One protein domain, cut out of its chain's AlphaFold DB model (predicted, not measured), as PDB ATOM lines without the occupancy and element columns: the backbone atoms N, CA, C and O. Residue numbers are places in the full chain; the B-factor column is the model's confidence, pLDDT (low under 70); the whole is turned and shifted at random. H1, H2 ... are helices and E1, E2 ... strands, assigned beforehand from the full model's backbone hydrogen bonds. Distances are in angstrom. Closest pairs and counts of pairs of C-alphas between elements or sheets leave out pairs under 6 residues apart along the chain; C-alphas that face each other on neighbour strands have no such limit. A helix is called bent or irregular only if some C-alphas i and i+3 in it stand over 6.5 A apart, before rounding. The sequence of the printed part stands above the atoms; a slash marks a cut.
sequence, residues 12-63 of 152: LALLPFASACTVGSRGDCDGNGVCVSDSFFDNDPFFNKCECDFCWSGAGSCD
ATOM      1  N   LEU A  12      95.593 124.264 325.975       59.94
ATOM      2  CA  LEU A  12      96.336 124.481 324.724       59.94
ATOM      3  C   LEU A  12      96.460 123.210 323.871       59.94
ATOM      4  O   LEU A  12      96.459 123.306 322.648       59.94
ATOM      5  N   ALA A  13      96.522 122.031 324.491       56.69
ATOM      6  CA  ALA A  13      96.540 120.749 323.784       56.69
ATOM      7  C   ALA A  13      95.157 120.312 323.258       56.69
ATOM      8  O   ALA A  13      95.096 119.458 322.378       56.69
ATOM      9  N   LEU A  14      94.062 120.889 323.773       50.97
ATOM     10  CA  LEU A  14      92.680 120.643 323.326       50.97
ATOM     11  C   LEU A  14      92.162 121.698 322.328       50.97
ATOM     12  O   LEU A  14      91.168 121.470 321.648       50.97
ATOM     13  N   LEU A  15      92.863 122.822 322.184       53.75
ATOM     14  CA  LEU A  15      92.590 123.838 321.167       53.75
ATOM     15  C   LEU A  15      92.797 123.415 319.690       53.75
ATOM     16  O   LEU A  15      92.114 123.999 318.852       53.75
ATOM     17  N   PRO A  16      93.649 122.436 319.302       52.53
ATOM     18  CA  PRO A  16      93.868 122.133 317.883       52.53
ATOM     19  C   PRO A  16      92.706 121.379 317.218       52.53
ATOM     20  O   PRO A  16      92.756 121.136 316.019       52.53
ATOM     21  N   PHE A  17      91.656 121.007 317.958       53.72
ATOM     22  CA  PHE A  17      90.487 120.325 317.388       53.72
ATOM     23  C   PHE A  17      89.420 121.285 316.845       53.72
ATOM     24  O   PHE A  17      88.480 120.832 316.201       53.72
ATOM     25  N   ALA A  18      89.565 122.590 317.090       54.72
ATOM     26  CA  ALA A  18      88.689 123.615 316.541       54.72
ATOM     27  C   ALA A  18      89.312 124.173 315.254       54.72
ATOM     28  O   ALA A  18      90.059 125.155 315.290       54.72
ATOM     29  N   SER A  19      89.045 123.532 314.116       59.66
ATOM     30  CA  SER A  19      89.330 124.142 312.819       59.66
ATOM     31  C   SER A  19      88.112 124.959 312.397       59.66
ATOM     32  O   SER A  19      86.999 124.455 312.298       59.66
ATOM     33  N   ALA A  20      88.302 126.257 312.151       68.44
ATOM     34  CA  ALA A  20      87.262 127.100 311.568       68.44
ATOM     35  C   ALA A  20      87.078 126.719 310.087       68.44
ATOM     36  O   ALA A  20      87.524 127.431 309.191       68.44
ATOM     37  N   CYS A  21      86.495 125.550 309.835       79.94
ATOM     38  CA  CYS A  21      86.169 125.060 308.505       79.94
ATOM     39  C   CYS A  21      84.713 125.394 308.165       79.94
ATOM     40  O   CYS A  21      83.857 125.530 309.047       79.94
ATOM     41  N   THR A  22      84.416 125.547 306.876       87.06
ATOM     42  CA  THR A  22      83.043 125.796 306.423       87.06
ATOM     43  C   THR A  22      82.300 124.468 306.334       87.06
ATOM     44  O   THR A  22      82.750 123.581 305.614       87.06
ATOM     45  N   VAL A  23      81.160 124.312 307.016       88.62
ATOM     46  CA  VAL A  23      80.377 123.059 306.980       88.62
ATOM     47  C   VAL A  23      80.087 122.643 305.531       88.62
ATOM     48  O   VAL A  23      79.605 123.439 304.726       88.62
ATOM     49  N   GLY A  24      80.404 121.391 305.198       86.06
ATOM     50  CA  GLY A  24      80.298 120.829 303.848       86.06
ATOM     51  C   GLY A  24      81.510 121.078 302.941       86.06
ATOM     52  O   GLY A  24      81.590 120.488 301.861       86.06
ATOM     53  N   SER A  25      82.476 121.898 303.359       88.06
ATOM     54  CA  SER A  25      83.735 122.090 302.638       88.06
ATOM     55  C   SER A  25      84.639 120.876 302.812       88.06
ATOM     56  O   SER A  25      84.885 120.416 303.927       88.06
ATOM     57  N   ARG A  26      85.147 120.363 301.689       90.31
ATOM     58  CA  ARG A  26      86.225 119.361 301.669       90.31
ATOM     59  C   ARG A  26      87.599 120.008 301.547       90.31
ATOM     60  O   ARG A  26      88.581 119.438 302.003       90.31
ATOM     61  N   GLY A  27      87.672 121.193 300.934       87.38
ATOM     62  CA  GLY A  27      88.931 121.910 300.717       87.38
ATOM     63  C   GLY A  27      89.588 122.350 302.023       87.38
ATOM     64  O   GLY A  27      90.807 122.330 302.120       87.38
ATOM     65  N   ASP A  28      88.779 122.648 303.040       85.69
ATOM     66  CA  ASP A  28      89.264 123.003 304.379       85.69
ATOM     67  C   ASP A  28      89.805 121.784 305.159       85.69
ATOM     68  O   ASP A  28      90.437 121.955 306.197       85.69
ATOM     69  N   CYS A  29      89.569 120.565 304.657       88.50
ATOM     70  CA  CYS A  29      89.986 119.283 305.240       88.50
ATOM     71  C   CYS A  29      90.944 118.519 304.299       88.50
ATOM     72  O   CYS A  29      90.823 117.300 304.138       88.50
ATOM     73  N   ASP A  30      91.803 119.251 303.574       87.94
ATOM     74  CA  ASP A  30      92.774 118.740 302.585       87.94
ATOM     75  C   ASP A  30      92.184 117.830 301.484       87.94
ATOM     76  O   ASP A  30      92.889 117.069 300.821       87.94
ATOM     77  N   GLY A  31      90.869 117.898 301.258       90.12
ATOM     78  CA  GLY A  31      90.142 117.049 300.311       90.12
ATOM     79  C   GLY A  31      89.885 115.618 300.796       90.12
ATOM     80  O   GLY A  31      89.137 114.895 300.136       90.12
ATOM     81  N   ASN A  32      90.430 115.233 301.952       91.12
ATOM     82  CA  ASN A  32      90.371 113.878 302.515       91.12
ATOM     83  C   ASN A  32      89.373 113.761 303.676       91.12
ATOM     84  O   ASN A  32      89.490 112.893 304.542       91.12
ATOM     85  N   GLY A  33      88.413 114.677 303.727       90.25
ATOM     86  CA  GLY A  33      87.354 114.704 304.718       90.25
ATOM     87  C   GLY A  33      86.278 115.713 304.350       90.25
ATOM     88  O   GLY A  33      86.331 116.356 303.295       90.25
ATOM     89  N   VAL A  34      85.299 115.848 305.235       91.75
ATOM     90  CA  VAL A  34      84.231 116.841 305.144       91.75
ATOM     91  C   VAL A  34      84.125 117.593 306.461       91.75
ATOM     92  O   VAL A  34      84.142 117.003 307.539       91.75
ATOM     93  N   CYS A  35      84.020 118.913 306.382       90.12
ATOM     94  CA  CYS A  35      83.770 119.721 307.560       90.12
ATOM     95  C   CYS A  35      82.326 119.530 308.047       90.12
ATOM     96  O   CYS A  35      81.374 119.720 307.283       90.12
ATOM     97  N   VAL A  36      82.161 119.195 309.321       88.94
ATOM     98  CA  VAL A  36      80.874 118.989 309.990       88.94
ATOM     99  C   VAL A  36      80.775 119.890 311.218       88.94
ATOM    100  O   VAL A  36      81.786 120.218 311.845       88.94
ATOM    101  N   SER A  37      79.557 120.310 311.565       86.50
ATOM    102  CA  SER A  37      79.337 121.047 312.807       86.50
ATOM    103  C   SER A  37      79.488 120.107 313.998       86.50
ATOM    104  O   SER A  37      79.012 118.967 313.977       86.50
ATOM    105  N   ASP A  38      80.168 120.565 315.050       79.19
ATOM    106  CA  ASP A  38      80.257 119.780 316.272       79.19
ATOM    107  C   ASP A  38      79.018 120.022 317.143       79.19
ATOM    108  O   ASP A  38      78.778 121.120 317.650       79.19
ATOM    109  N   SER A  39      78.225 118.969 317.345       74.31
ATOM    110  CA  SER A  39      77.055 118.993 318.227       74.31
ATOM    111  C   SER A  39      77.403 119.280 319.691       74.31
ATOM    112  O   SER A  39      76.518 119.617 320.470       74.31
ATOM    113  N   PHE A  40      78.671 119.120 320.086       74.12
ATOM    114  CA  PHE A  40      79.118 119.345 321.461       74.12
ATOM    115  C   PHE A  40      79.225 120.836 321.826       74.12
ATOM    116  O   PHE A  40      79.136 121.181 323.002       74.12
ATOM    117  N   PHE A  41      79.379 121.714 320.831       71.62
ATOM    118  CA  PHE A  41      79.528 123.164 321.006       71.62
ATOM    119  C   PHE A  41      78.317 123.939 320.469       71.62
ATOM    120  O   PHE A  41      78.472 125.012 319.901       71.62
ATOM    121  N   ASP A  42      77.108 123.383 320.596       72.31
ATOM    122  CA  ASP A  42      75.852 124.052 320.209       72.31
ATOM    123  C   ASP A  42      75.808 124.550 318.742       72.31
ATOM    124  O   ASP A  42      75.067 125.467 318.394       72.31
ATOM    125  N   ASN A  43      76.572 123.911 317.843       61.78
ATOM    126  CA  ASN A  43      76.769 124.345 316.453       61.78
ATOM    127  C   ASN A  43      77.352 125.762 316.315       61.78
ATOM    128  O   ASN A  43      77.038 126.470 315.351       61.78
ATOM    129  N   ASP A  44      78.213 126.183 317.242       69.69
ATOM    130  CA  ASP A  44      78.964 127.420 317.072       69.69
ATOM    131  C   ASP A  44      79.817 127.349 315.791       69.69
ATOM    132  O   ASP A  44      80.624 126.426 315.630       69.69
ATOM    133  N   PRO A  45      79.723 128.344 314.888       64.19
ATOM    134  CA  PRO A  45      80.412 128.326 313.594       64.19
ATOM    135  C   PRO A  45      81.944 128.393 313.715       64.19
ATOM    136  O   PRO A  45      82.649 128.261 312.718       64.19
ATOM    137  N   PHE A  46      82.461 128.608 314.927       67.25
ATOM    138  CA  PHE A  46      83.885 128.639 315.250       67.25
ATOM    139  C   PHE A  46      84.447 127.273 315.674       67.25
ATOM    140  O   PHE A  46      85.665 127.110 315.695       67.25
ATOM    141  N   PHE A  47      83.583 126.304 315.997       74.81
ATOM    142  CA  PHE A  47      83.952 124.971 316.485       74.81
ATOM    143  C   PHE A  47      83.470 123.871 315.534       74.81
ATOM    144  O   PHE A  47      82.970 122.829 315.956       74.81
ATOM    145  N   ASN A  48      83.609 124.102 314.230       81.75
ATOM    146  CA  ASN A  48      83.444 123.023 313.267       81.75
ATOM    147  C   ASN A  48      84.666 122.092 313.322       81.75
ATOM    148  O   ASN A  48      85.735 122.459 313.817       81.75
ATOM    149  N   LYS A  49      84.498 120.863 312.841       84.75
ATOM    150  CA  LYS A  49      85.586 119.886 312.761       84.75
ATOM    151  C   LYS A  49      85.601 119.202 311.409       84.75
ATOM    152  O   LYS A  49      84.563 119.025 310.780       84.75
ATOM    153  N   CYS A  50      86.777 118.753 310.998       87.19
ATOM    154  CA  CYS A  50      86.920 117.886 309.841       87.19
ATOM    155  C   CYS A  50      86.681 116.426 310.231       87.19
ATOM    156  O   CYS A  50      87.387 115.870 311.072       87.19
ATOM    157  N   GLU A  51      85.686 115.807 309.607       89.06
ATOM    158  CA  GLU A  51      85.456 114.369 309.661       89.06
ATOM    159  C   GLU A  51      86.196 113.715 308.490       89.06
ATOM    160  O   GLU A  51      85.887 113.965 307.325       89.06
ATOM    161  N   CYS A  52      87.234 112.944 308.807       89.56
ATOM    162  CA  CYS A  52      88.138 112.378 307.811       89.56
ATOM    163  C   CYS A  52      87.555 111.135 307.132       89.56
ATOM    164  O   CYS A  52      86.879 110.322 307.764       89.56
ATOM    165  N   ASP A  53      87.873 110.966 305.849       88.75
ATOM    166  CA  ASP A  53      87.527 109.781 305.072       88.75
ATOM    167  C   ASP A  53      88.240 108.529 305.620       88.75
ATOM    168  O   ASP A  53      89.264 108.601 306.308       88.75
ATOM    169  N   PHE A  54      87.723 107.343 305.285       83.75
ATOM    170  CA  PHE A  54      88.353 106.076 305.665       83.75
ATOM    171  C   PHE A  54      89.827 106.065 305.229       83.75
ATOM    172  O   PHE A  54      90.121 106.377 304.078       83.75
ATOM    173  N   CYS A  55      90.729 105.681 306.143       86.44
ATOM    174  CA  CYS A  55      92.196 105.749 306.033       86.44
ATOM    175  C   CYS A  55      92.867 107.085 306.367       86.44
ATOM    176  O   CYS A  55      94.095 107.093 306.487       86.44
ATOM    177  N   TRP A  56      92.116 108.169 306.536       89.12
ATOM    178  CA  TRP A  56      92.665 109.489 306.827       89.12
ATOM    179  C   TRP A  56      92.403 109.903 308.271       89.12
ATOM    180  O   TRP A  56      91.441 109.481 308.911       89.12
ATOM    181  N   SER A  57      93.310 110.696 308.817       86.56
ATOM    182  CA  SER A  57      93.258 111.216 310.180       86.56
ATOM    183  C   SER A  57      94.091 112.491 310.252       86.56
ATOM    184  O   SER A  57      94.880 112.783 309.361       86.56
ATOM    185  N   GLY A  58      93.884 113.288 311.287       79.62
ATOM    186  CA  GLY A  58      94.550 114.567 311.479       79.62
ATOM    187  C   GLY A  58      93.680 115.443 312.361       79.62
ATOM    188  O   GLY A  58      92.458 115.448 312.220       79.62
ATOM    189  N   ALA A  59      94.291 116.157 313.303       70.56
ATOM    190  CA  ALA A  59      93.563 117.084 314.160       70.56
ATOM    191  C   ALA A  59      93.189 118.330 313.344       70.56
ATOM    192  O   ALA A  59      93.949 119.289 313.284       70.56
ATOM    193  N   GLY A  60      92.040 118.273 312.669       70.62
ATOM    194  CA  GLY A  60      91.460 119.398 311.936       70.62
ATOM    195  C   GLY A  60      91.757 119.461 310.434       70.62
ATOM    196  O   GLY A  60      91.065 120.214 309.764       70.62
ATOM    197  N   SER A  61      92.704 118.677 309.903       77.94
ATOM    198  CA  SER A  61      93.145 118.731 308.489       77.94
ATOM    199  C   SER A  61      93.015 117.422 307.701       77.94
ATOM    200  O   SER A  61      92.988 117.463 306.481       77.94
ATOM    201  N   CYS A  62      92.885 116.257 308.349       84.81
ATOM    202  CA  CYS A  62      92.825 114.952 307.663       84.81
ATOM    203  C   CYS A  62      94.031 114.651 306.744       84.81
ATOM    204  O   CYS A  62      93.892 113.993 305.714       84.81
ATOM    205  N   ASP A  63      95.225 115.107 307.122       87.25
ATOM    206  CA  ASP A  63      96.461 115.037 306.334       87.25
ATOM    207  C   ASP A  63      97.230 113.706 306.470       87.25
ATOM    208  O   ASP A  63      98.081 113.376 305.640       87.25
TER     209      ASP A  63
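Overview. This is residues 12 to 63 of the 152 residues of the protein "Hypothetical protein" of Symbiodinium natans (UniProt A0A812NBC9). With little regular structure, this is a small twisted two-stranded hairpin, E1 and E2, set among loops, with the short helix H1 leading in from one side and the last residues, 53 to 63, folding back. The 52 printed residues hold H1, E1 and E2 in that order, 16 residues in named elements, class mixed; the sheet is antiparallel. The whole is compact, with a radius of gyration of the C-alphas of 10.1 A, and spans 27 by 24 by 15 A.

Arrangement. H1, residues 12 to 17, is irregular, but only just: C-alphas 13 and 16 are 6.6 A apart. None of its 2 O i to N i+4 pairs and none of its 3 O i to N i+3 pairs is within hydrogen-bond range. Its closest C-alpha pair with E2, residues 48 to 52, is Phe 17 and Lys 49, 6.8 A. E1, residues 33 to 37, and E2 form a hairpin, antiparallel at 149 degrees; N 36 and O 49 are 2.8 A apart.

Along the chain. H1 begins at C-alpha 12 (96.336, 124.481, 324.724). E1 is 13.0 A long; E2, 12.8 A, ends at C-alpha 52 (88.138, 112.378, 307.811).

Size, cuts and confidence. The printed part has no cut. The link from H1 to E1 is long, 15 residues. Confidence is under 70 at residues 12 to 20 and 43 to 46.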